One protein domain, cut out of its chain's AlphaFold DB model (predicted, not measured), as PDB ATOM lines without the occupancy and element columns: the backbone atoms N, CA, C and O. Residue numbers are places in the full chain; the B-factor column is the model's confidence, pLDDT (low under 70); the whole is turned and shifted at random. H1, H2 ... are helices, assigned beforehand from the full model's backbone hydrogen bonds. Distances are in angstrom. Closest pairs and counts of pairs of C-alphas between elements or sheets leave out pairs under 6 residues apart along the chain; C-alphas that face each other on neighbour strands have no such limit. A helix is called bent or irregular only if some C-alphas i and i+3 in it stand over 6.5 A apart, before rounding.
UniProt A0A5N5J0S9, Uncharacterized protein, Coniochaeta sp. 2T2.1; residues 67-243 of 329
ATOM      1  N   GLN A  67     240.270 273.922 133.996       58.19
ATOM      2  CA  GLN A  67     240.470 274.957 132.979       58.19
ATOM      3  C   GLN A  67     240.340 274.409 131.549       58.19
ATOM      4  O   GLN A  67     239.742 275.072 130.701       58.19
ATOM      5  N   THR A  68     240.817 273.193 131.273       57.03
ATOM      6  CA  THR A  68     240.911 272.636 129.908       57.03
ATOM      7  C   THR A  68     239.560 272.498 129.198       57.03
ATOM      8  O   THR A  68     239.456 272.862 128.030       57.03
ATOM      9  N   GLN A  69     238.492 272.087 129.893       59.00
ATOM     10  CA  GLN A  69     237.153 271.955 129.289       59.00
ATOM     11  C   GLN A  69     236.554 273.295 128.834       59.00
ATOM     12  O   GLN A  69     235.898 273.372 127.788       59.00
ATOM     13  N   THR A  70     236.806 274.371 129.585       66.44
ATOM     14  CA  THR A  70     236.309 275.710 129.235       66.44
ATOM     15  C   THR A  70     237.039 276.245 128.003       66.44
ATOM     16  O   THR A  70     236.402 276.753 127.078       66.44
ATOM     17  N   TRP A  71     238.363 276.065 127.944       68.69
ATOM     18  CA  TRP A  71     239.170 276.453 126.784       68.69
ATOM     19  C   TRP A  71     238.795 275.657 125.541       68.69
ATOM     20  O   TRP A  71     238.587 276.268 124.498       68.69
ATOM     21  N   HIS A  72     238.625 274.339 125.656       67.25
ATOM     22  CA  HIS A  72     238.255 273.474 124.538       67.25
ATOM     23  C   HIS A  72     236.892 273.864 123.948       67.25
ATOM     24  O   HIS A  72     236.758 274.018 122.741       67.25
ATOM     25  N   THR A  73     235.891 274.157 124.785       71.81
ATOM     26  CA  THR A  73     234.568 274.604 124.302       71.81
ATOM     27  C   THR A  73     234.650 275.947 123.569       71.81
ATOM     28  O   THR A  73     234.033 276.140 122.518       71.81
ATOM     29  N   ILE A  74     235.432 276.887 124.106       69.69
ATOM     30  CA  ILE A  74     235.642 278.197 123.486       69.69
ATOM     31  C   ILE A  74     236.447 278.052 122.183       69.69
ATOM     32  O   ILE A  74     236.105 278.682 121.182       69.69
ATOM     33  N   ALA A  75     237.484 277.213 122.171       68.25
ATOM     34  CA  ALA A  75     238.283 276.894 120.995       68.25
ATOM     35  C   ALA A  75     237.398 276.274 119.910       68.25
ATOM     36  O   ALA A  75     237.310 276.824 118.814       68.25
ATOM     37  N   LEU A  76     236.639 275.223 120.229       72.12
ATOM     38  CA  LEU A  76     235.670 274.618 119.317       72.12
ATOM     39  C   LEU A  76     234.712 275.663 118.740       72.12
ATOM     40  O   LEU A  76     234.481 275.672 117.533       72.12
ATOM     41  N   TRP A  77     234.202 276.594 119.550       76.81
ATOM     42  CA  TRP A  77     233.348 277.675 119.046       76.81
ATOM     43  C   TRP A  77     234.061 278.578 118.027       76.81
ATOM     44  O   TRP A  77     233.461 278.970 117.023       76.81
ATOM     45  N   TYR A  78     235.341 278.885 118.243       70.75
ATOM     46  CA  TYR A  78     236.137 279.682 117.308       70.75
ATOM     47  C   TYR A  78     236.489 278.939 116.019       70.75
ATOM     48  O   TYR A  78     236.383 279.518 114.936       70.75
ATOM     49  N   PHE A  79     236.879 277.670 116.115       71.12
ATOM     50  CA  PHE A  79     237.385 276.889 114.985       71.12
ATOM     51  C   PHE A  79     236.272 276.264 114.128       71.12
ATOM     52  O   PHE A  79     236.403 276.186 112.902       71.12
ATOM     53  N   ARG A  80     235.126 275.907 114.726       69.19
ATOM     54  CA  ARG A  80     233.994 275.270 114.020       69.19
ATOM     55  C   ARG A  80     233.321 276.181 112.991       69.19
ATOM     56  O   ARG A  80     232.591 275.705 112.129       69.19
ATOM     57  N   ARG A  81     233.576 277.493 113.024       59.12
ATOM     58  CA  ARG A  81     233.000 278.443 112.059       59.12
ATOM     59  C   ARG A  81     233.723 278.464 110.701       59.12
ATOM     60  O   ARG A  81     233.228 279.119 109.789       59.12
ATOM     61  N   GLY A  82     234.867 277.784 110.563       57.91
ATOM     62  CA  GLY A  82     235.692 277.817 109.344       57.91
ATOM     63  C   GLY A  82     236.191 276.466 108.823       57.91
ATOM     64  O   GLY A  82     236.834 276.441 107.779       57.91
ATOM     65  N   SER A  83     235.918 275.355 109.512       68.06
ATOM     66  CA  SER A  83     236.337 274.017 109.077       68.06
ATOM     67  C   SER A  83     235.402 272.934 109.606       68.06
ATOM     68  O   SER A  83     234.793 273.093 110.665       68.06
ATOM     69  N   ALA A  84     235.314 271.821 108.876       75.12
ATOM     70  CA  ALA A  84     234.615 270.627 109.345       75.12
ATOM     71  C   ALA A  84     235.408 269.867 110.428       75.12
ATOM     72  O   ALA A  84     234.811 269.111 111.188       75.12
ATOM     73  N   ASN A  85     236.730 270.080 110.511       87.25
ATOM     74  CA  ASN A  85     237.635 269.379 111.419       87.25
ATOM     75  C   ASN A  85     238.508 270.376 112.203       87.25
ATOM     76  O   ASN A  85     239.310 271.105 111.615       87.25
ATOM     77  N   TYR A  86     238.366 270.360 113.533       85.31
ATOM     78  CA  TYR A  86     239.109 271.196 114.481       85.31
ATOM     79  C   TYR A  86     240.626 271.134 114.268       85.31
ATOM     80  O   TYR A  86     241.277 272.175 114.189       85.31
ATOM     81  N   THR A  87     241.169 269.930 114.093       90.06
ATOM     82  CA  THR A  87     242.609 269.692 113.944       90.06
ATOM     83  C   THR A  87     243.178 270.382 112.709       90.06
ATOM     84  O   THR A  87     244.244 270.988 112.773       90.06
ATOM     85  N   GLU A  88     242.453 270.358 111.591       91.12
ATOM     86  CA  GLU A  88     242.905 270.993 110.349       91.12
ATOM     87  C   GLU A  88     242.865 272.521 110.438       91.12
ATOM     88  O   GLU A  88     243.778 273.194 109.959       91.12
ATOM     89  N   ALA A  89     241.863 273.096 111.113       90.81
ATOM     90  CA  ALA A  89     241.859 274.537 111.351       90.81
ATOM     91  C   ALA A  89     242.921 274.982 112.360       90.81
ATOM     92  O   ALA A  89     243.507 276.046 112.163       90.81
ATOM     93  N   ALA A  90     243.202 274.182 113.392       92.25
ATOM     94  CA  ALA A  90     244.300 274.441 114.316       92.25
ATOM     95  C   ALA A  90     245.650 274.415 113.586       92.25
ATOM     96  O   ALA A  90     246.406 275.376 113.694       92.25
ATOM     97  N   LYS A  91     245.921 273.386 112.770       94.38
ATOM     98  CA  LYS A  91     247.137 273.300 111.939       94.38
ATOM     99  C   LYS A  91     247.272 274.484 110.992       94.38
ATOM    100  O   LYS A  91     248.327 275.105 110.951       94.38
ATOM    101  N   LYS A  92     246.207 274.820 110.255       93.50
ATOM    102  CA  LYS A  92     246.216 275.958 109.330       93.50
ATOM    103  C   LYS A  92     246.521 277.263 110.059       93.50
ATOM    104  O   LYS A  92     247.354 278.028 109.594       93.50
ATOM    105  N   LEU A  93     245.862 277.502 111.194       93.31
ATOM    106  CA  LEU A  93     246.089 278.707 111.981       93.31
ATOM    107  C   LEU A  93     247.517 278.751 112.523       93.31
ATOM    108  O   LEU A  93     248.161 279.779 112.413       93.31
ATOM    109  N   LEU A  94     248.020 277.656 113.087       95.25
ATOM    110  CA  LEU A  94     249.383 277.576 113.609       95.25
ATOM    111  C   LEU A  94     250.440 277.778 112.513       95.25
ATOM    112  O   LEU A  94     251.425 278.475 112.747       95.25
ATOM    113  N   ALA A  95     250.196 277.273 111.301       95.50
ATOM    114  CA  ALA A  95     251.058 277.508 110.148       95.50
ATOM    115  C   ALA A  95     251.131 278.994 109.744       95.50
ATOM    116  O   ALA A  95     252.178 279.435 109.284       95.50
ATOM    117  N   GLU A  96     250.073 279.789 109.958       94.19
ATOM    118  CA  GLU A  96     250.112 281.252 109.751       94.19
ATOM    119  C   GLU A  96     251.036 281.979 110.750       94.19
ATOM    120  O   GLU A  96     251.400 283.129 110.511       94.19
ATOM    121  N   TYR A  97     251.422 281.324 111.853       92.44
ATOM    122  CA  TYR A  97     252.382 281.817 112.853       92.44
ATOM    123  C   TYR A  97     253.699 281.022 112.821       92.44
ATOM    124  O   TYR A  97     254.359 280.879 113.849       92.44
ATOM    125  N   ASP A  98     254.053 280.462 111.660       94.75
ATOM    126  CA  ASP A  98     255.289 279.702 111.415       94.75
ATOM    127  C   ASP A  98     255.471 278.451 112.296       94.75
ATOM    128  O   ASP A  98     256.553 277.861 112.374       94.75
ATOM    129  N   PHE A  99     254.401 277.978 112.938       94.62
ATOM    130  CA  PHE A  99     254.430 276.737 113.698       94.62
ATOM    131  C   PHE A  99     254.146 275.552 112.764       94.62
ATOM    132  O   PHE A  99     253.000 275.199 112.491       94.62
ATOM    133  N   VAL A 100     255.219 274.938 112.260       94.81
ATOM    134  CA  VAL A 100     255.183 273.853 111.253       94.81
ATOM    135  C   VAL A 100     255.343 272.443 111.830       94.81
ATOM    136  O   VAL A 100     255.393 271.461 111.090       94.81
ATOM    137  N   ARG A 101     255.457 272.313 113.154       93.81
ATOM    138  CA  ARG A 101     255.680 271.019 113.809       93.81
ATOM    139  C   ARG A 101     254.470 270.093 113.615       93.81
ATOM    140  O   ARG A 101     253.342 270.553 113.784       93.81
ATOM    141  N   PRO A 102     254.665 268.795 113.318       95.44
ATOM    142  CA  PRO A 102     253.562 267.843 113.275       95.44
ATOM    143  C   PRO A 102     253.014 267.577 114.683       95.44
ATOM    144  O   PRO A 102     253.773 267.398 115.632       95.44
ATOM    145  N   PHE A 103     251.693 267.523 114.802       94.69
ATOM    146  CA  PHE A 103     250.981 267.141 116.020       94.69
ATOM    147  C   PHE A 103     249.627 266.523 115.657       94.69
ATOM    148  O   PHE A 103     249.113 266.719 114.546       94.69
ATOM    149  N   GLN A 104     249.038 265.795 116.603       94.75
ATOM    150  CA  GLN A 104     247.707 265.214 116.473       94.75
ATOM    151  C   GLN A 104     246.881 265.565 117.708       94.75
ATOM    152  O   GLN A 104     247.214 265.162 118.814       94.75
ATOM    153  N   LEU A 105     245.808 266.334 117.516       92.56
ATOM    154  CA  LEU A 105     244.868 266.647 118.590       92.56
ATOM    155  C   LEU A 105     243.891 265.481 118.757       92.56
ATOM    156  O   LEU A 105     243.358 264.973 117.767       92.56
ATOM    157  N   HIS A 106     243.670 265.077 120.006       90.25
ATOM    158  CA  HIS A 106     242.678 264.068 120.374       90.25
ATOM    159  C   HIS A 106     241.372 264.736 120.812       90.25
ATOM    160  O   HIS A 106     241.412 265.778 121.469       90.25
ATOM    161  N   ASP A 107     240.238 264.106 120.488       85.88
ATOM    162  CA  ASP A 107     238.908 264.554 120.926       85.88
ATOM    163  C   ASP A 107     238.734 264.451 122.450       85.88
ATOM    164  O   ASP A 107     238.059 265.277 123.057       85.88
ATOM    165  N   ASP A 108     239.345 263.437 123.072       85.94
ATOM    166  CA  ASP A 108     239.408 263.300 124.527       85.94
ATOM    167  C   ASP A 108     240.703 263.945 125.052       85.94
ATOM    168  O   ASP A 108     241.790 263.405 124.812       85.94
ATOM    169  N   PRO A 109     240.626 265.053 125.818       84.94
ATOM    170  CA  PRO A 109     241.804 265.720 126.371       84.94
ATOM    171  C   PRO A 109     242.649 264.817 127.273       84.94
ATOM    172  O   PRO A 109     243.833 265.071 127.456       84.94
ATOM    173  N   LYS A 110     242.071 263.749 127.841       88.25
ATOM    174  CA  LYS A 110     242.809 262.798 128.688       88.25
ATOM    175  C   LYS A 110     243.784 261.923 127.903       88.25
ATOM    176  O   LYS A 110     244.657 261.313 128.512       88.25
ATOM    177  N   GLN A 111     243.607 261.827 126.586       92.25
ATOM    178  CA  GLN A 111     244.482 261.061 125.696       92.25
ATOM    179  C   GLN A 111     245.634 261.902 125.145       92.25
ATOM    180  O   GLN A 111     246.557 261.346 124.558       92.25
ATOM    181  N   GLN A 112     245.586 263.227 125.307       92.94
ATOM    182  CA  GLN A 112     246.646 264.103 124.836       92.94
ATOM    183  C   GLN A 112     247.860 264.021 125.759       92.94
ATOM    184  O   GLN A 112     247.737 264.053 126.985       92.94
ATOM    185  N   ASP A 113     249.049 263.964 125.163       94.00
ATOM    186  CA  ASP A 113     250.277 264.184 125.913       94.00
ATOM    187  C   ASP A 113     250.427 265.666 126.315       94.00
ATOM    188  O   ASP A 113     249.693 266.561 125.872       94.00
ATOM    189  N   VAL A 114     251.387 265.928 127.205       92.88
ATOM    190  CA  VAL A 114     251.632 267.273 127.742       92.88
ATOM    191  C   VAL A 114     251.971 268.256 126.618       92.88
ATOM    192  O   VAL A 114     251.439 269.365 126.601       92.88
ATOM    193  N   LEU A 115     252.799 267.858 125.647       95.00
ATOM    194  CA  LEU A 115     253.200 268.721 124.532       95.00
ATOM    195  C   LEU A 115     252.008 269.083 123.637       95.00
ATOM    196  O   LEU A 115     251.812 270.247 123.301       95.00
ATOM    197  N   THR A 116     251.184 268.103 123.293       94.94
ATOM    198  CA  THR A 116     249.968 268.251 122.491       94.94
ATOM    199  C   THR A 116     248.974 269.172 123.185       94.94
ATOM    200  O   THR A 116     248.399 270.039 122.532       94.94
ATOM    201  N   THR A 117     248.855 269.076 124.514       93.25
ATOM    202  CA  THR A 117     248.040 270.000 125.321       93.25
ATOM    203  C   THR A 117     248.543 271.446 125.199       93.25
ATOM    204  O   THR A 117     247.755 272.375 125.006       93.25
ATOM    205  N   TRP A 118     249.862 271.662 125.267       95.75
ATOM    206  CA  TRP A 118     250.464 272.987 125.074       95.75
ATOM    207  C   TRP A 118     250.283 273.518 123.648       95.75
ATOM    208  O   TRP A 118     250.016 274.707 123.469       95.75
ATOM    209  N   ILE A 119     250.373 272.654 122.634       95.19
ATOM    210  CA  ILE A 119     250.114 273.015 121.233       95.19
ATOM    211  C   ILE A 119     248.638 273.382 121.027       95.19
ATOM    212  O   ILE A 119     248.341 274.365 120.345       95.19
ATOM    213  N   GLU A 120     247.702 272.658 121.648       93.12
ATOM    214  CA  GLU A 120     246.280 273.017 121.625       93.12
ATOM    215  C   GLU A 120     246.052 274.400 122.250       93.12
ATOM    216  O   GLU A 120     245.353 275.252 121.689       93.12
ATOM    217  N   TYR A 121     246.696 274.664 123.386       93.44
ATOM    218  CA  TYR A 121     246.628 275.962 124.047       93.44
ATOM    219  C   TYR A 121     247.244 277.092 123.208       93.44
ATOM    220  O   TYR A 121     246.691 278.196 123.162       93.44
ATOM    221  N   LEU A 122     248.336 276.821 122.488       95.06
ATOM    222  CA  LEU A 122     248.905 277.752 121.514       95.06
ATOM    223  C   LEU A 122     247.896 278.066 120.401       95.06
ATOM    224  O   LEU A 122     247.660 279.240 120.111       95.06
ATOM    225  N   ALA A 123     247.249 277.050 119.821       94.19
ATOM    226  CA  ALA A 123     246.230 277.244 118.787       94.19
ATOM    227  C   ALA A 123     245.070 278.114 119.296       94.19
ATOM    228  O   ALA A 123     244.632 279.042 118.608       94.19
ATOM    229  N   TYR A 124     244.613 277.873 120.528       92.69
ATOM    230  CA  TYR A 124     243.633 278.722 121.202       92.69
ATOM    231  C   TYR A 124     244.114 280.180 121.314       92.69
ATOM    232  O   TYR A 124     243.386 281.100 120.930       92.69
ATOM    233  N   ALA A 125     245.334 280.414 121.805       94.00
ATOM    234  CA  ALA A 125     245.884 281.759 121.967       94.00
ATOM    235  C   ALA A 125     246.009 282.500 120.624       94.00
ATOM    236  O   ALA A 125     245.599 283.662 120.530       94.00
ATOM    237  N   CYS A 126     246.471 281.817 119.572       93.94
ATOM    238  CA  CYS A 126     246.481 282.338 118.202       93.94
ATOM    239  C   CYS A 126     245.072 282.732 117.742       93.94
ATOM    240  O   CYS A 126     244.887 283.803 117.161       93.94
ATOM    241  N   ALA A 127     244.054 281.914 118.032       92.12
ATOM    242  CA  ALA A 127     242.677 282.182 117.613       92.12
ATOM    243  C   ALA A 127     242.094 283.417 118.314       92.12
ATOM    244  O   ALA A 127     241.425 284.240 117.680       92.12
ATOM    245  N   VAL A 128     242.378 283.585 119.610       91.56
ATOM    246  CA  VAL A 128     241.993 284.787 120.363       91.56
ATOM    247  C   VAL A 128     242.693 286.019 119.800       91.56
ATOM    248  O   VAL A 128     242.025 287.011 119.508       91.56
ATOM    249  N   TYR A 129     244.007 285.956 119.579       94.69
ATOM    250  CA  TYR A 129     244.762 287.069 119.005       94.69
ATOM    251  C   TYR A 129     244.236 287.452 117.611       94.69
ATOM    252  O   TYR A 129     243.945 288.624 117.344       94.69
ATOM    253  N   TYR A 130     243.987 286.468 116.745       93.56
ATOM    254  CA  TYR A 130     243.381 286.677 115.429       93.56
ATOM    255  C   TYR A 130     241.986 287.320 115.519       93.56
ATOM    256  O   TYR A 130     241.652 288.235 114.763       93.56
ATOM    257  N   ARG A 131     241.148 286.905 116.475       92.06
ATOM    258  CA  ARG A 131     239.855 287.560 116.718       92.06
ATOM    259  C   ARG A 131     240.036 289.020 117.122       92.06
ATOM    260  O   ARG A 131     239.335 289.878 116.579       92.06
ATOM    261  N   CYS A 132     240.909 289.304 118.083       94.06
ATOM    262  CA  CYS A 132     241.101 290.657 118.598       94.06
ATOM    263  C   CYS A 132     241.615 291.588 117.493       94.06
ATOM    264  O   CYS A 132     241.017 292.639 117.264       94.06
ATOM    265  N   THR A 133     242.596 291.151 116.699       95.56
ATOM    266  CA  THR A 133     243.086 291.915 115.536       95.56
ATOM    267  C   THR A 133     241.992 292.153 114.489       95.56
ATOM    268  O   THR A 133     241.878 293.259 113.953       95.56
ATOM    269  N   ARG A 134     241.119 291.171 114.222       94.81
ATOM    270  CA  ARG A 134     239.943 291.364 113.352       94.81
ATOM    271  C   ARG A 134     238.956 292.384 113.906       94.81
ATOM    272  O   ARG A 134     238.397 293.153 113.128       94.81
ATOM    273  N   LEU A 135     238.719 292.395 115.216       95.38
ATOM    274  CA  LEU A 135     237.843 293.380 115.855       95.38
ATOM    275  C   LEU A 135     238.441 294.786 115.788       95.38
ATOM    276  O   LEU A 135     237.708 295.719 115.468       95.38
ATOM    277  N   VAL A 136     239.752 294.936 115.992       97.25
ATOM    278  CA  VAL A 136     240.461 296.209 115.782       97.25
ATOM    279  C   VAL A 136     240.232 296.699 114.353       97.25
ATOM    280  O   VAL A 136     239.683 297.781 114.165       97.25
ATOM    281  N   LYS A 137     240.525 295.864 113.344       97.38
ATOM    282  CA  LYS A 137     240.302 296.205 111.925       97.38
ATOM    283  C   LYS A 137     238.844 296.564 111.631       97.38
ATOM    284  O   LYS A 137     238.580 297.521 110.913       97.38
ATOM    285  N   LYS A 138     237.888 295.823 112.200       96.81
ATOM    286  CA  LYS A 138     236.448 296.069 112.026       96.81
ATOM    287  C   LYS A 138     236.011 297.407 112.620       96.81
ATOM    288  O   LYS A 138     235.155 298.071 112.043       96.81
ATOM    289  N   HIS A 139     236.533 297.773 113.788       96.38
ATOM    290  CA  HIS A 139     236.123 298.981 114.501       96.38
ATOM    291  C   HIS A 139     236.934 300.224 114.115       96.38
ATOM    292  O   HIS A 139     236.482 301.330 114.401       96.38
ATOM    293  N   GLN A 140     238.065 300.060 113.423       97.56
ATOM    294  CA  GLN A 140     238.925 301.149 112.956       97.56
ATOM    295  C   GLN A 140     238.165 302.247 112.179       97.56
ATOM    296  O   GLN A 140     238.296 303.408 112.551       97.56
ATOM    297  N   PRO A 141     237.293 301.950 111.191       98.00
ATOM    298  CA  PRO A 141     236.608 303.017 110.454       98.00
ATOM    299  C   PRO A 141     235.648 303.831 111.329       98.00
ATOM    300  O   PRO A 141     235.547 305.047 111.185       98.00
ATOM    301  N   GLY A 142     234.949 303.168 112.259       97.00
ATOM    302  CA  GLY A 142     234.059 303.843 113.207       97.00
ATOM    303  C   GLY A 142     234.836 304.711 114.191       97.00
ATOM    304  O   GLY A 142     234.414 305.821 114.502       97.00
ATOM    305  N   TYR A 143     236.003 304.228 114.615       96.94
ATOM    306  CA  TYR A 143     236.947 304.994 115.411       96.94
ATOM    307  C   TYR A 143     237.387 306.274 114.679       96.94
ATOM    308  O   TYR A 143     237.271 307.370 115.226       96.94
ATOM    309  N   ASP A 144     237.849 306.152 113.432       97.56
ATOM    310  CA  ASP A 144     238.375 307.281 112.657       97.56
ATOM    311  C   ASP A 144     237.278 308.306 112.328       97.56
ATOM    312  O   ASP A 144     237.507 309.515 112.408       97.56
ATOM    313  N   ALA A 145     236.056 307.843 112.039       97.88
ATOM    314  CA  ALA A 145     234.899 308.707 111.818       97.88
ATOM    315  C   ALA A 145     234.474 309.467 113.087       97.88
ATOM    316  O   ALA A 145     234.191 310.669 113.025       97.88
ATOM    317  N   ALA A 146     234.450 308.793 114.243       97.12
ATOM    318  CA  ALA A 146     234.124 309.421 115.523       97.12
ATOM    319  C   ALA A 146     235.177 310.470 115.909       97.12
ATOM    320  O   ALA A 146     234.825 311.579 116.313       97.12
ATOM    321  N   TRP A 147     236.460 310.153 115.711       97.25
ATOM    322  CA  TRP A 147     237.554 311.093 115.949       97.25
ATOM    323  C   TRP A 147     237.453 312.324 115.050       97.25
ATOM    324  O   TRP A 147     237.529 313.450 115.538       97.25
ATOM    325  N   LYS A 148     237.215 312.127 113.747       97.69
ATOM    326  CA  LYS A 148     237.025 313.231 112.799       97.69
ATOM    327  C   LYS A 148     235.869 314.142 113.217       97.69
ATOM    328  O   LYS A 148     236.040 315.352 113.255       97.69
ATOM    329  N   THR A 149     234.728 313.565 113.596       97.69
ATOM    330  CA  THR A 149     233.559 314.331 114.066       97.69
ATOM    331  C   THR A 149     233.893 315.180 115.296       97.69
ATOM    332  O   THR A 149     233.514 316.350 115.366       97.69
ATOM    333  N   LEU A 150     234.633 314.613 116.255       97.00
ATOM    334  CA  LEU A 150     235.071 315.336 117.448       97.00
ATOM    335  C   LEU A 150     236.050 316.469 117.096       97.00
ATOM    336  O   LEU A 150     235.882 317.585 117.584       97.00
ATOM    337  N   ALA A 151     237.022 316.220 116.219       96.62
ATOM    338  CA  ALA A 151     237.982 317.229 115.774       96.62
ATOM    339  C   ALA A 151     237.307 318.380 114.999       96.62
ATOM    340  O   ALA A 151     237.532 319.552 115.309       96.62
ATOM    341  N   ASP A 152     236.412 318.058 114.061       97.81
ATOM    342  CA  ASP A 152     235.680 319.029 113.236       97.81
ATOM    343  C   ASP A 152     234.760 319.933 114.078       97.81
ATOM    344  O   ASP A 152     234.461 321.065 113.692       97.81
ATOM    345  N   SER A 153     234.348 319.473 115.266       97.38
ATOM    346  CA  SER A 153     233.545 320.263 116.203       97.38
ATOM    347  C   SER A 153     234.307 321.420 116.863       97.38
ATOM    348  O   SER A 153     233.675 322.277 117.486       97.38
ATOM    349  N   LYS A 154     235.642 321.470 116.724       96.94
ATOM    350  CA  LYS A 154     236.536 322.507 117.281       96.94
ATOM    351  C   LYS A 154     236.408 322.706 118.798       96.94
ATOM    352  O   LYS A 154     236.739 323.771 119.308       96.94
ATOM    353  N   VAL A 155     235.930 321.693 119.525       96.06
ATOM    354  CA  VAL A 155     235.845 321.736 120.996       96.06
ATOM    355  C   VAL A 155     237.132 321.286 121.682       96.06
ATOM    356  O   VAL A 155     237.234 321.438 122.896       96.06
ATOM    357  N   LEU A 156     238.087 320.723 120.936       95.00
ATOM    358  CA  LEU A 156     239.363 320.237 121.461       95.00
ATOM    359  C   LEU A 156     240.353 321.383 121.669       95.00
ATOM    360  O   LEU A 156     240.439 322.296 120.846       95.00
ATOM    361  N   THR A 157     241.125 321.323 122.754       93.44
ATOM    362  CA  THR A 157     242.268 322.220 122.941       93.44
ATOM    363  C   THR A 157     243.481 321.696 122.160       93.44
ATOM    364  O   THR A 157     243.583 320.496 121.915       93.44
ATOM    365  N   PRO A 158     244.449 322.551 121.779       94.44
ATOM    366  CA  PRO A 158     245.623 322.110 121.015       94.44
ATOM    367  C   PRO A 158     246.483 321.034 121.703       94.44
ATOM    368  O   PRO A 158     247.209 320.310 121.030       94.44
ATOM    369  N   SER A 159     246.417 320.923 123.035       91.88
ATOM    370  CA  SER A 159     247.120 319.895 123.818       91.88
ATOM    371  C   SER A 159     246.403 318.542 123.840       91.88
ATOM    372  O   SER A 159     246.952 317.550 124.323       91.88
ATOM    373  N   GLU A 160     245.153 318.497 123.386       91.69
ATOM    374  CA  GLU A 160     244.338 317.294 123.417       91.69
ATOM    375  C   GLU A 160     244.547 316.466 122.167       91.69
ATOM    376  O   GLU A 160     244.003 316.727 121.095       91.69
ATOM    377  N   THR A 161     245.341 315.420 122.341       94.25
ATOM    378  CA  THR A 161     245.525 314.401 121.326       94.25
ATOM    379  C   THR A 161     244.508 313.279 121.487       94.25
ATOM    380  O   THR A 161     243.867 313.091 122.527       94.25
ATOM    381  N   LYS A 162     244.408 312.497 120.418       91.31
ATOM    382  CA  LYS A 162     243.646 311.257 120.314       91.31
ATOM    383  C   LYS A 162     243.925 310.302 121.481       91.31
ATOM    384  O   LYS A 162     243.001 309.723 122.056       91.31
ATOM    385  N   GLU A 163     245.195 310.159 121.838       88.81
ATOM    386  CA  GLU A 163     245.683 309.267 122.889       88.81
ATOM    387  C   GLU A 163     245.306 309.789 124.279       88.81
ATOM    388  O   GLU A 163     244.846 309.011 125.115       88.81
ATOM    389  N   ASN A 164     245.412 311.103 124.497       89.06
ATOM    390  CA  ASN A 164     245.154 311.731 125.794       89.06
ATOM    391  C   ASN A 164     243.664 311.707 126.160       89.06
ATOM    392  O   ASN A 164     243.321 311.344 127.281       89.06
ATOM    393  N   ILE A 165     242.770 312.014 125.212       88.38
ATOM    394  CA  ILE A 165     241.308 311.992 125.440       88.38
ATOM    395  C   ILE A 165     240.816 310.573 125.739       88.38
ATOM    396  O   ILE A 165     239.866 310.374 126.496       88.38
ATOM    397  N   CYS A 166     241.449 309.571 125.130       83.88
ATOM    398  CA  CYS A 166     241.092 308.186 125.373       83.88
ATOM    399  C   CYS A 166     241.607 307.680 126.728       83.88
ATOM    400  O   CYS A 166     241.072 306.688 127.217       83.88
ATOM    401  N   ASP A 167     242.610 308.286 127.362       83.12
ATOM    402  CA  ASP A 167     243.102 307.773 128.642       83.12
ATOM    403  C   ASP A 167     242.012 307.866 129.730       83.12
ATOM    404  O   ASP A 167     241.368 308.895 129.919       83.12
ATOM    405  N   PHE A 168     241.784 306.767 130.456       65.44
ATOM    406  CA  PHE A 168     240.734 306.669 131.482       65.44
ATOM    407  C   PHE A 168     240.898 307.742 132.567       65.44
ATOM    408  O   PHE A 168     239.915 308.240 133.112       65.44
ATOM    409  N   LYS A 169     242.145 308.148 132.832       70.25
ATOM    410  CA  LYS A 169     242.473 309.212 133.786       70.25
ATOM    411  C   LYS A 169     241.913 310.579 133.382       70.25
ATOM    412  O   LYS A 169     241.660 311.400 134.260       70.25
ATOM    413  N   PHE A 170     241.695 310.820 132.091       62.84
ATOM    414  CA  PHE A 170     241.219 312.103 131.577       62.84
ATOM    415  C   PHE A 170     239.726 312.322 131.857       62.84
ATOM    416  O   PHE A 170     239.318 313.430 132.204       62.84
ATOM    417  N   ALA A 171     238.919 311.254 131.804       59.12
ATOM    418  CA  ALA A 171     237.488 311.318 132.111       59.12
ATOM    419  C   ALA A 171     237.231 311.808 133.549       59.12
ATOM    420  O   ALA A 171     236.350 312.629 133.769       59.12
ATOM    421  N   SER A 172     238.058 311.386 134.512       66.81
ATOM    422  CA  SER A 172     237.942 311.818 135.912       66.81
ATOM    423  C   SER A 172     238.408 313.258 136.173       66.81
ATOM    424  O   SER A 172     238.026 313.845 137.181       66.81
ATOM    425  N   GLN A 173     239.240 313.841 135.302       65.31
ATOM    426  CA  GLN A 173     239.720 315.222 135.461       65.31
ATOM    427  C   GLN A 173     238.719 316.262 134.941       65.31
ATOM    428  O   GLN A 173     238.674 317.377 135.462       65.31
ATOM    429  N   LEU A 174     237.894 315.902 133.951       65.50
ATOM    430  CA  LEU A 174     236.852 316.781 133.410       65.50
ATOM    431  C   LEU A 174     235.804 317.156 134.472       65.50
ATOM    432  O   LEU A 174     235.459 318.332 134.588       65.50
ATOM    433  N   ASP A 175     235.405 316.199 135.314       66.44
ATOM    434  CA  ASP A 175     234.457 316.423 136.417       66.44
ATOM    435  C   ASP A 175     234.999 317.422 137.460       66.44
ATOM    436  O   ASP A 175     234.258 318.226 138.031       66.44
ATOM    437  N   LEU A 176     236.319 317.421 137.687       66.50
ATOM    438  CA  LEU A 176     236.975 318.336 138.625       66.50
ATOM    439  C   LEU A 176     237.061 319.767 138.069       66.50
ATOM    440  O   LEU A 176     236.933 320.741 138.817       66.50
ATOM    441  N   GLY A 177     237.247 319.906 136.752       63.41
ATOM    442  CA  GLY A 177     237.248 321.199 136.064       63.41
ATOM    443  C   GLY A 177     235.878 321.887 136.087       63.41
ATOM    444  O   GLY A 177     235.804 323.094 136.330       63.41
ATOM    445  N   GLU A 178     234.792 321.126 135.913       66.94
ATOM    446  CA  GLU A 178     233.416 321.648 135.976       66.94
ATOM    447  C   GLU A 178     233.081 322.197 137.376       66.94
ATOM    448  O   GLU A 178     232.498 323.277 137.505       66.94
ATOM    449  N   ALA A 179     233.550 321.526 138.436       65.88
ATOM    450  CA  ALA A 179     233.365 321.967 139.821       65.88
ATOM    451  C   ALA A 179     234.088 323.288 140.152       65.88
ATOM    452  O   ALA A 179     233.598 324.076 140.965       65.88
ATOM    453  N   MET A 180     235.240 323.559 139.529       66.69
ATOM    454  CA  MET A 180     235.982 324.810 139.735       66.69
ATOM    455  C   MET A 180     235.391 325.984 138.946       66.69
ATOM    456  O   MET A 180     235.326 327.095 139.474       66.69
ATOM    457  N   ALA A 181     234.894 325.753 137.726       62.34
ATOM    458  CA  ALA A 181     234.270 326.796 136.905       62.34
ATOM    459  C   ALA A 181     232.979 327.362 137.530       62.34
ATOM    460  O   ALA A 181     232.673 328.540 137.358       62.34
ATOM    461  N   LEU A 182     232.256 326.560 138.321       63.69
ATOM    462  CA  LEU A 182     231.063 326.998 139.057       63.69
ATOM    463  C   LEU A 182     231.350 328.042 140.156       63.69
ATOM    464  O   LEU A 182     230.420 328.710 140.603       63.69
ATOM    465  N   LYS A 183     232.606 328.209 140.601       67.69
ATOM    466  CA  LYS A 183     232.963 329.103 141.720       67.69
ATOM    467  C   LYS A 183     233.316 330.546 141.329       67.69
ATOM    468  O   LYS A 183     233.436 331.377 142.226       67.69
ATOM    469  N   ALA A 184     233.465 330.889 140.046       59.78
ATOM    470  CA  ALA A 184     233.899 332.230 139.623       59.78
ATOM    471  C   ALA A 184     232.773 333.020 138.922       59.78
ATOM    472  O   ALA A 184     232.243 332.588 137.902       59.78
ATOM    473  N   VAL A 185     232.413 334.203 139.448       57.53
ATOM    474  CA  VAL A 185     231.255 334.992 138.975       57.53
ATOM    475  C   VAL A 185     231.655 336.247 138.187       57.53
ATOM    476  O   VAL A 185     232.115 337.241 138.741       57.53
ATOM    477  N   LYS A 186     231.325 336.216 136.890       64.19
ATOM    478  CA  LYS A 186     230.551 337.242 136.163       64.19
ATOM    479  C   LYS A 186     229.441 336.480 135.432       64.19
ATOM    480  O   LYS A 186     229.737 335.636 134.592       64.19
ATOM    481  N   LEU A 187     228.185 336.708 135.807       75.81
ATOM    482  CA  LEU A 187     227.088 335.743 135.641       75.81
ATOM    483  C   LEU A 187     226.791 335.336 134.182       75.81
ATOM    484  O   LEU A 187     226.582 334.153 133.922       75.81
ATOM    485  N   ASP A 188     226.837 336.264 133.224       77.62
ATOM    486  CA  ASP A 188     226.500 335.946 131.826       77.62
ATOM    487  C   ASP A 188     227.653 335.289 131.058       77.62
ATOM    488  O   ASP A 188     227.446 334.308 130.344       77.62
ATOM    489  N   ALA A 189     228.891 335.745 131.279       77.88
ATOM    490  CA  ALA A 189     230.078 335.078 130.742       77.88
ATOM    491  C   ALA A 189     230.229 333.659 131.323       77.88
ATOM    492  O   ALA A 189     230.565 332.718 130.602       77.88
ATOM    493  N   ALA A 190     229.915 333.488 132.611       82.00
ATOM    494  CA  ALA A 190     229.933 332.190 133.276       82.00
ATOM    495  C   ALA A 190     228.884 331.230 132.694       82.00
ATOM    496  O   ALA A 190     229.209 330.075 132.428       82.00
ATOM    497  N   LYS A 191     227.655 331.691 132.423       86.50
ATOM    498  CA  LYS A 191     226.616 330.862 131.783       86.50
ATOM    499  C   LYS A 191     227.052 330.342 130.414       86.50
ATOM    500  O   LYS A 191     226.989 329.136 130.187       86.50
ATOM    501  N   GLY A 192     227.556 331.223 129.544       88.69
ATOM    502  CA  GLY A 192     228.060 330.819 128.227       88.69
ATOM    503  C   GLY A 192     229.225 329.827 128.326       88.69
ATOM    504  O   GLY A 192     229.277 328.843 127.586       88.69
ATOM    505  N   SER A 193     230.125 330.026 129.295       87.38
ATOM    506  CA  SER A 193     231.214 329.084 129.573       87.38
ATOM    507  C   SER A 193     230.695 327.719 130.034       87.38
ATOM    508  O   SER A 193     231.176 326.698 129.552       87.38
ATOM    509  N   ILE A 194     229.702 327.677 130.926       87.56
ATOM    510  CA  ILE A 194     229.100 326.426 131.413       87.56
ATOM    511  C   ILE A 194     228.434 325.664 130.263       87.56
ATOM    512  O   ILE A 194     228.616 324.455 130.146       87.56
ATOM    513  N   GLU A 195     227.685 326.341 129.392       91.56
ATOM    514  CA  GLU A 195     227.063 325.702 128.225       91.56
ATOM    515  C   GLU A 195     228.102 325.147 127.244       91.56
ATOM    516  O   GLU A 195     227.946 324.029 126.746       91.56
ATOM    517  N   SER A 196     229.197 325.879 127.017       91.56
ATOM    518  CA  SER A 196     230.330 325.411 126.210       91.56
ATOM    519  C   SER A 196     231.000 324.170 126.819       91.56
ATOM    520  O   SER A 196     231.191 323.168 126.124       91.56
ATOM    521  N   ILE A 197     231.279 324.187 128.128       89.81
ATOM    522  CA  ILE A 197     231.858 323.052 128.868       89.81
ATOM    523  C   ILE A 197     230.941 321.830 128.781       89.81
ATOM    524  O   ILE A 197     231.407 320.746 128.439       89.81
ATOM    525  N   LYS A 198     229.633 322.004 128.996       91.06
ATOM    526  CA  LYS A 198     228.646 320.920 128.879       91.06
ATOM    527  C   LYS A 198     228.592 320.340 127.475       91.06
ATOM    528  O   LYS A 198     228.602 319.123 127.308       91.06
ATOM    529  N   ARG A 199     228.562 321.198 126.450       94.88
ATOM    530  CA  ARG A 199     228.583 320.758 125.049       94.88
ATOM    531  C   ARG A 199     229.825 319.917 124.763       94.88
ATOM    532  O   ARG A 199     229.714 318.861 124.148       94.88
ATOM    533  N   ARG A 200     230.988 320.375 125.218       94.94
ATOM    534  CA  ARG A 200     232.258 319.662 125.076       94.94
ATOM    535  C   ARG A 200     232.252 318.328 125.824       94.94
ATOM    536  O   ARG A 200     232.615 317.321 125.228       94.94
ATOM    537  N   GLY A 201     231.798 318.302 127.077       92.25
ATOM    538  CA  GLY A 201     231.676 317.078 127.874       92.25
ATOM    539  C   GLY A 201     230.793 316.029 127.198       92.25
ATOM    540  O   GLY A 201     231.199 314.877 127.069       92.25
ATOM    541  N   ASN A 202     229.643 316.444 126.656       93.56
ATOM    542  CA  ASN A 202     228.751 315.556 125.909       93.56
ATOM    543  C   ASN A 202     229.428 314.979 124.657       93.56
ATOM    544  O   ASN A 202     229.387 313.773 124.449       93.56
ATOM    545  N   LEU A 203     230.107 315.810 123.858       95.56
ATOM    546  CA  LEU A 203     230.808 315.350 122.651       95.56
ATOM    547  C   LEU A 203     231.955 314.381 122.968       95.56
ATOM    548  O   LEU A 203     232.156 313.409 122.239       95.56
ATOM    549  N   ILE A 204     232.698 314.621 124.052       94.19
ATOM    550  CA  ILE A 204     233.753 313.711 124.517       94.19
ATOM    551  C   ILE A 204     233.144 312.388 125.002       94.19
ATOM    552  O   ILE A 204     233.672 311.326 124.674       94.19
ATOM    553  N   SER A 205     232.025 312.434 125.731       91.56
ATOM    554  CA  SER A 205     231.305 311.234 126.176       91.56
ATOM    555  C   SER A 205     230.787 310.412 124.993       91.56
ATOM    556  O   SER A 205     231.020 309.204 124.939       91.56
ATOM    557  N   ASP A 206     230.148 311.056 124.013       94.75
ATOM    558  CA  ASP A 206     229.648 310.403 122.798       94.75
ATOM    559  C   ASP A 206     230.793 309.756 122.005       94.75
ATOM    560  O   ASP A 206     230.684 308.616 121.544       94.75
ATOM    561  N   PHE A 207     231.925 310.459 121.886       95.50
ATOM    562  CA  PHE A 207     233.138 309.908 121.291       95.50
ATOM    563  C   PHE A 207     233.631 308.678 122.060       95.50
ATOM    564  O   PHE A 207     233.893 307.646 121.442       95.50
ATOM    565  N   TYR A 208     233.719 308.753 123.392       93.88
ATOM    566  CA  TYR A 208     234.179 307.651 124.239       93.88
ATOM    567  C   TYR A 208     233.330 306.390 124.047       93.88
ATOM    568  O   TYR A 208     233.868 305.295 123.846       93.88
ATOM    569  N   ASP A 209     232.007 306.544 124.053       92.56
ATOM    570  CA  ASP A 209     231.073 305.443 123.830       92.56
ATOM    571  C   ASP A 209     231.217 304.854 122.422       92.56
ATOM    572  O   ASP A 209     231.251 303.627 122.267       92.56
ATOM    573  N   ALA A 210     231.393 305.702 121.403       94.81
ATOM    574  CA  ALA A 210     231.617 305.264 120.028       94.81
ATOM    575  C   ALA A 210     232.922 304.460 119.867       94.81
ATOM    576  O   ALA A 210     232.952 303.470 119.128       94.81
ATOM    577  N   VAL A 211     233.997 304.833 120.575       95.88
ATOM    578  CA  VAL A 211     235.315 304.175 120.459       95.88
ATOM    579  C   VAL A 211     235.547 303.038 121.452       95.88
ATOM    580  O   VAL A 211     236.541 302.313 121.336       95.88
ATOM    581  N   ARG A 212     234.645 302.819 122.414       93.88
ATOM    582  CA  ARG A 212     234.810 301.829 123.492       93.88
ATOM    583  C   ARG A 212     235.177 300.431 122.986       93.88
ATOM    584  O   ARG A 212     236.123 299.824 123.483       93.88
ATOM    585  N   ASN A 213     234.458 299.922 121.985       94.56
ATOM    586  CA  ASN A 213     234.689 298.573 121.451       94.56
ATOM    587  C   ASN A 213     236.038 298.442 120.733       94.56
ATOM    588  O   ASN A 213     236.703 297.415 120.864       94.56
ATOM    589  N   TYR A 214     236.456 299.485 120.011       96.06
ATOM    590  CA  TYR A 214     237.774 299.531 119.381       96.06
ATOM    591  C   TYR A 214     238.884 299.421 120.436       96.06
ATOM    592  O   TYR A 214     239.791 298.603 120.306       96.06
ATOM    593  N   ARG A 215     238.772 300.193 121.522       94.75
ATOM    594  CA  ARG A 215     239.770 300.225 122.599       94.75
ATOM    595  C   ARG A 215     239.878 298.913 123.364       94.75
ATOM    596  O   ARG A 215     240.986 298.473 123.669       94.75
ATOM    597  N   ILE A 216     238.739 298.285 123.655       93.19
ATOM    598  CA  ILE A 216     238.711 296.946 124.257       93.19
ATOM    599  C   ILE A 216     239.449 295.968 123.339       93.19
ATOM    600  O   ILE A 216     240.390 295.319 123.781       93.19
ATOM    601  N   ALA A 217     239.111 295.941 122.046       95.56
ATOM    602  CA  ALA A 217     239.761 295.054 121.085       95.56
ATOM    603  C   ALA A 217     241.273 295.310 120.955       95.56
ATOM    604  O   ALA A 217     242.049 294.360 120.843       95.56
ATOM    605  N   GLN A 218     241.711 296.571 120.994       96.25
ATOM    606  CA  GLN A 218     243.130 296.931 120.964       96.25
ATOM    607  C   GLN A 218     243.860 296.429 122.216       96.25
ATOM    608  O   GLN A 218     244.916 295.808 122.110       96.25
ATOM    609  N   THR A 219     243.269 296.638 123.393       94.19
ATOM    610  CA  THR A 219     243.820 296.171 124.673       94.19
ATOM    611  C   THR A 219     243.923 294.648 124.697       94.19
ATOM    612  O   THR A 219     244.967 294.100 125.053       94.19
ATOM    613  N   ASP A 220     242.870 293.958 124.261       94.19
ATOM    614  CA  ASP A 220     242.849 292.501 124.181       94.19
ATOM    615  C   ASP A 220     243.866 291.982 123.158       94.19
ATOM    616  O   ASP A 220     244.519 290.977 123.407       94.19
ATOM    617  N   THR A 221     244.082 292.692 122.046       96.69
ATOM    618  CA  THR A 221     245.125 292.350 121.063       96.69
ATOM    619  C   THR A 221     246.516 292.379 121.697       96.69
ATOM    620  O   THR A 221     247.280 291.429 121.530       96.69
ATOM    621  N   VAL A 222     246.842 293.432 122.455       96.06
ATOM    622  CA  VAL A 222     248.138 293.549 123.147       96.06
ATOM    623  C   VAL A 222     248.305 292.430 124.175       96.06
ATOM    624  O   VAL A 222     249.330 291.749 124.175       96.06
ATOM    625  N   LYS A 223     247.286 292.186 125.006       94.19
ATOM    626  CA  LYS A 223     247.307 291.112 126.013       94.19
ATOM    627  C   LYS A 223     247.487 289.736 125.376       94.19
ATOM    628  O   LYS A 223     248.336 288.963 125.813       94.19
ATOM    629  N   SER A 224     246.725 289.435 124.327       94.00
ATOM    630  CA  SER A 224     246.824 288.159 123.617       94.00
ATOM    631  C   SER A 224     248.169 287.985 122.917       94.00
ATOM    632  O   SER A 224     248.668 286.869 122.894       94.00
ATOM    633  N   ASN A 225     248.790 289.056 122.413       96.12
ATOM    634  CA  ASN A 225     250.137 288.989 121.843       96.12
ATOM    635  C   ASN A 225     251.195 288.637 122.903       96.12
ATOM    636  O   ASN A 225     252.023 287.760 122.684       96.12
ATOM    637  N   VAL A 226     251.147 289.278 124.078       95.50
ATOM    638  CA  VAL A 226     252.054 288.951 125.196       95.50
ATOM    639  C   VAL A 226     251.895 287.486 125.606       95.50
ATOM    640  O   VAL A 226     252.885 286.770 125.728       95.50
ATOM    641  N   LYS A 227     250.647 287.021 125.742       94.19
ATOM    642  CA  LYS A 227     250.330 285.622 126.060       94.19
ATOM    643  C   LYS A 227     250.852 284.660 124.989       94.19
ATOM    644  O   LYS A 227     251.459 283.653 125.328       94.19
ATOM    645  N   LEU A 228     250.655 284.986 123.712       95.62
ATOM    646  CA  LEU A 228     251.136 284.189 122.584       95.62
ATOM    647  C   LEU A 228     252.661 284.039 122.605       95.62
ATOM    648  O   LEU A 228     253.164 282.922 122.514       95.62
ATOM    649  N   ARG A 229     253.393 285.145 122.787       96.06
ATOM    650  CA  ARG A 229     254.858 285.125 122.905       96.06
ATOM    651  C   ARG A 229     255.329 284.246 124.055       96.06
ATOM    652  O   ARG A 229     256.205 283.414 123.856       96.06
ATOM    653  N   TRP A 230     254.708 284.390 125.224       96.31
ATOM    654  CA  TRP A 230     255.044 283.574 126.384       96.31
ATOM    655  C   TRP A 230     254.838 282.074 126.116       96.31
ATOM    656  O   TRP A 230     255.730 281.286 126.405       96.31
ATOM    657  N   ILE A 231     253.721 281.663 125.498       95.38
ATOM    658  CA  ILE A 231     253.475 280.243 125.170       95.38
ATOM    659  C   ILE A 231     254.537 279.707 124.199       95.38
ATOM    660  O   ILE A 231     255.037 278.600 124.390       95.38
ATOM    661  N   LEU A 232     254.898 280.489 123.178       94.81
ATOM    662  CA  LEU A 232     255.936 280.107 122.215       94.81
ATOM    663  C   LEU A 232     257.299 279.889 122.889       94.81
ATOM    664  O   LEU A 232     258.038 279.000 122.478       94.81
ATOM    665  N   GLU A 233     257.611 280.650 123.940       95.50
ATOM    666  CA  GLU A 233     258.821 280.469 124.753       95.50
ATOM    667  C   GLU A 233     258.747 279.223 125.658       95.50
ATOM    668  O   GLU A 233     259.777 278.607 125.925       95.50
ATOM    669  N   GLN A 234     257.551 278.811 126.103       95.25
ATOM    670  CA  GLN A 234     257.374 277.628 126.960       95.25
ATOM    671  C   GLN A 234     257.477 276.298 126.203       95.25
ATOM    672  O   GLN A 234     257.981 275.326 126.759       95.25
ATOM    673  N   ILE A 235     257.024 276.226 124.948       95.25
ATOM    674  CA  ILE A 235     256.988 274.959 124.192       95.25
ATOM    675  C   ILE A 235     258.369 274.279 124.111       95.25
ATOM    676  O   ILE A 235     258.453 273.098 124.449       95.25
ATOM    677  N   PRO A 236     259.470 274.970 123.750       96.31
ATOM    678  CA  PRO A 236     260.798 274.355 123.742       96.31
ATOM    679  C   PRO A 236     261.257 273.839 125.113       96.31
ATOM    680  O   PRO A 236     261.960 272.831 125.167       96.31
ATOM    681  N   LEU A 237     260.862 274.500 126.209       95.38
ATOM    682  CA  LEU A 237     261.201 274.076 127.573       95.38
ATOM    683  C   LEU A 237     260.485 272.770 127.925       95.38
ATOM    684  O   LEU A 237     261.131 271.809 128.331       95.38
ATOM    685  N   VAL A 238     259.179 272.702 127.661       93.88
ATOM    686  CA  VAL A 238     258.373 271.486 127.851       93.88
ATOM    687  C   VAL A 238     258.927 270.333 127.013       93.88
ATOM    688  O   VAL A 238     259.019 269.201 127.477       93.88
ATOM    689  N   GLU A 239     259.342 270.598 125.776       94.31
ATOM    690  CA  GLU A 239     259.965 269.578 124.932       94.31
ATOM    691  C   GLU A 239     261.300 269.071 125.470       94.31
ATOM    692  O   GLU A 239     261.601 267.888 125.311       94.31
ATOM    693  N   ALA A 240     262.120 269.950 126.050       94.88
ATOM    694  CA  ALA A 240     263.377 269.558 126.669       94.88
ATOM    695  C   ALA A 240     263.115 268.674 127.894       94.88
ATOM    696  O   ALA A 240     263.671 267.581 127.974       94.88
ATOM    697  N   GLU A 241     262.192 269.083 128.768       93.94
ATOM    698  CA  GLU A 241     261.770 268.309 129.944       93.94
ATOM    699  C   GLU A 241     261.237 266.919 129.565       93.94
ATOM    700  O   GLU A 241     261.538 265.934 130.235       93.94
ATOM    701  N   LEU A 242     260.495 266.809 128.457       92.12
ATOM    702  CA  LEU A 242     259.992 265.526 127.951       92.12
ATOM    703  C   LEU A 242     261.082 264.641 127.323       92.12
ATOM    704  O   LEU A 242     260.899 263.428 127.233       92.12
ATOM    705  N   LYS A 243     262.195 265.223 126.859       92.69
ATOM    706  CA  LYS A 243     263.314 264.489 126.245       92.69
ATOM    707  C   LYS A 243     264.343 264.012 127.253       92.69
ATOM    708  O   LYS A 243     265.071 263.082 126.919       92.69
TER     709      LYS A 243
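Overview. This is residues 67 to 243 of the 329 residues of an uncharacterized protein of Coniochaeta sp. 2T2.1 (UniProt A0A5N5J0S9). Two long bent helices, H6 and H3, run side by side as a rod, opposite ways. H1 and H2 pack on H3 near one end; H5 folds back along H6 near the other. The printed part, 177 residues with six named helices, is all helix and extended: radius of gyration of the C-alphas 24.3 A, spans 79 by 32 by 27 A.

Along the chain. Find C-alpha 187 at (227.088, 335.743, 135.641); H6, one helix by its hydrogen bonds, runs to C-alpha 243 at (263.314, 264.489, 126.245). It is bent, C-alphas 210 and 213 being 7.5 A apart: H6a is residues 187 to 210, H6b 213 to 243, irregular with C-alphas 233 and 236 6.50 A apart. H3, likewise one helix, is bent, C-alphas 138 and 141 being 7.1 A apart: H3a is 114 to 138, H3b 141 to 152. H1 is 67 to 79, H2 86 to 95, H4 162 to 166, H5 168 to 181.

Arrangement. H6b touches H3a, opposite ways at a shallow tilt of 19 degrees; the closest C-alphas, of Cys 132 and Thr 221, are 5.0 A apart. H5 and H6a form a hairpin. O i to N i+4 pairs within hydrogen-bond range number 6 of 10 in H5 and 25 of 27 in H6b.

Size, cuts and confidence. The printed part has no cut; the link from H2 to H3 is long. Residues 170 to 186 are under pLDDT 70.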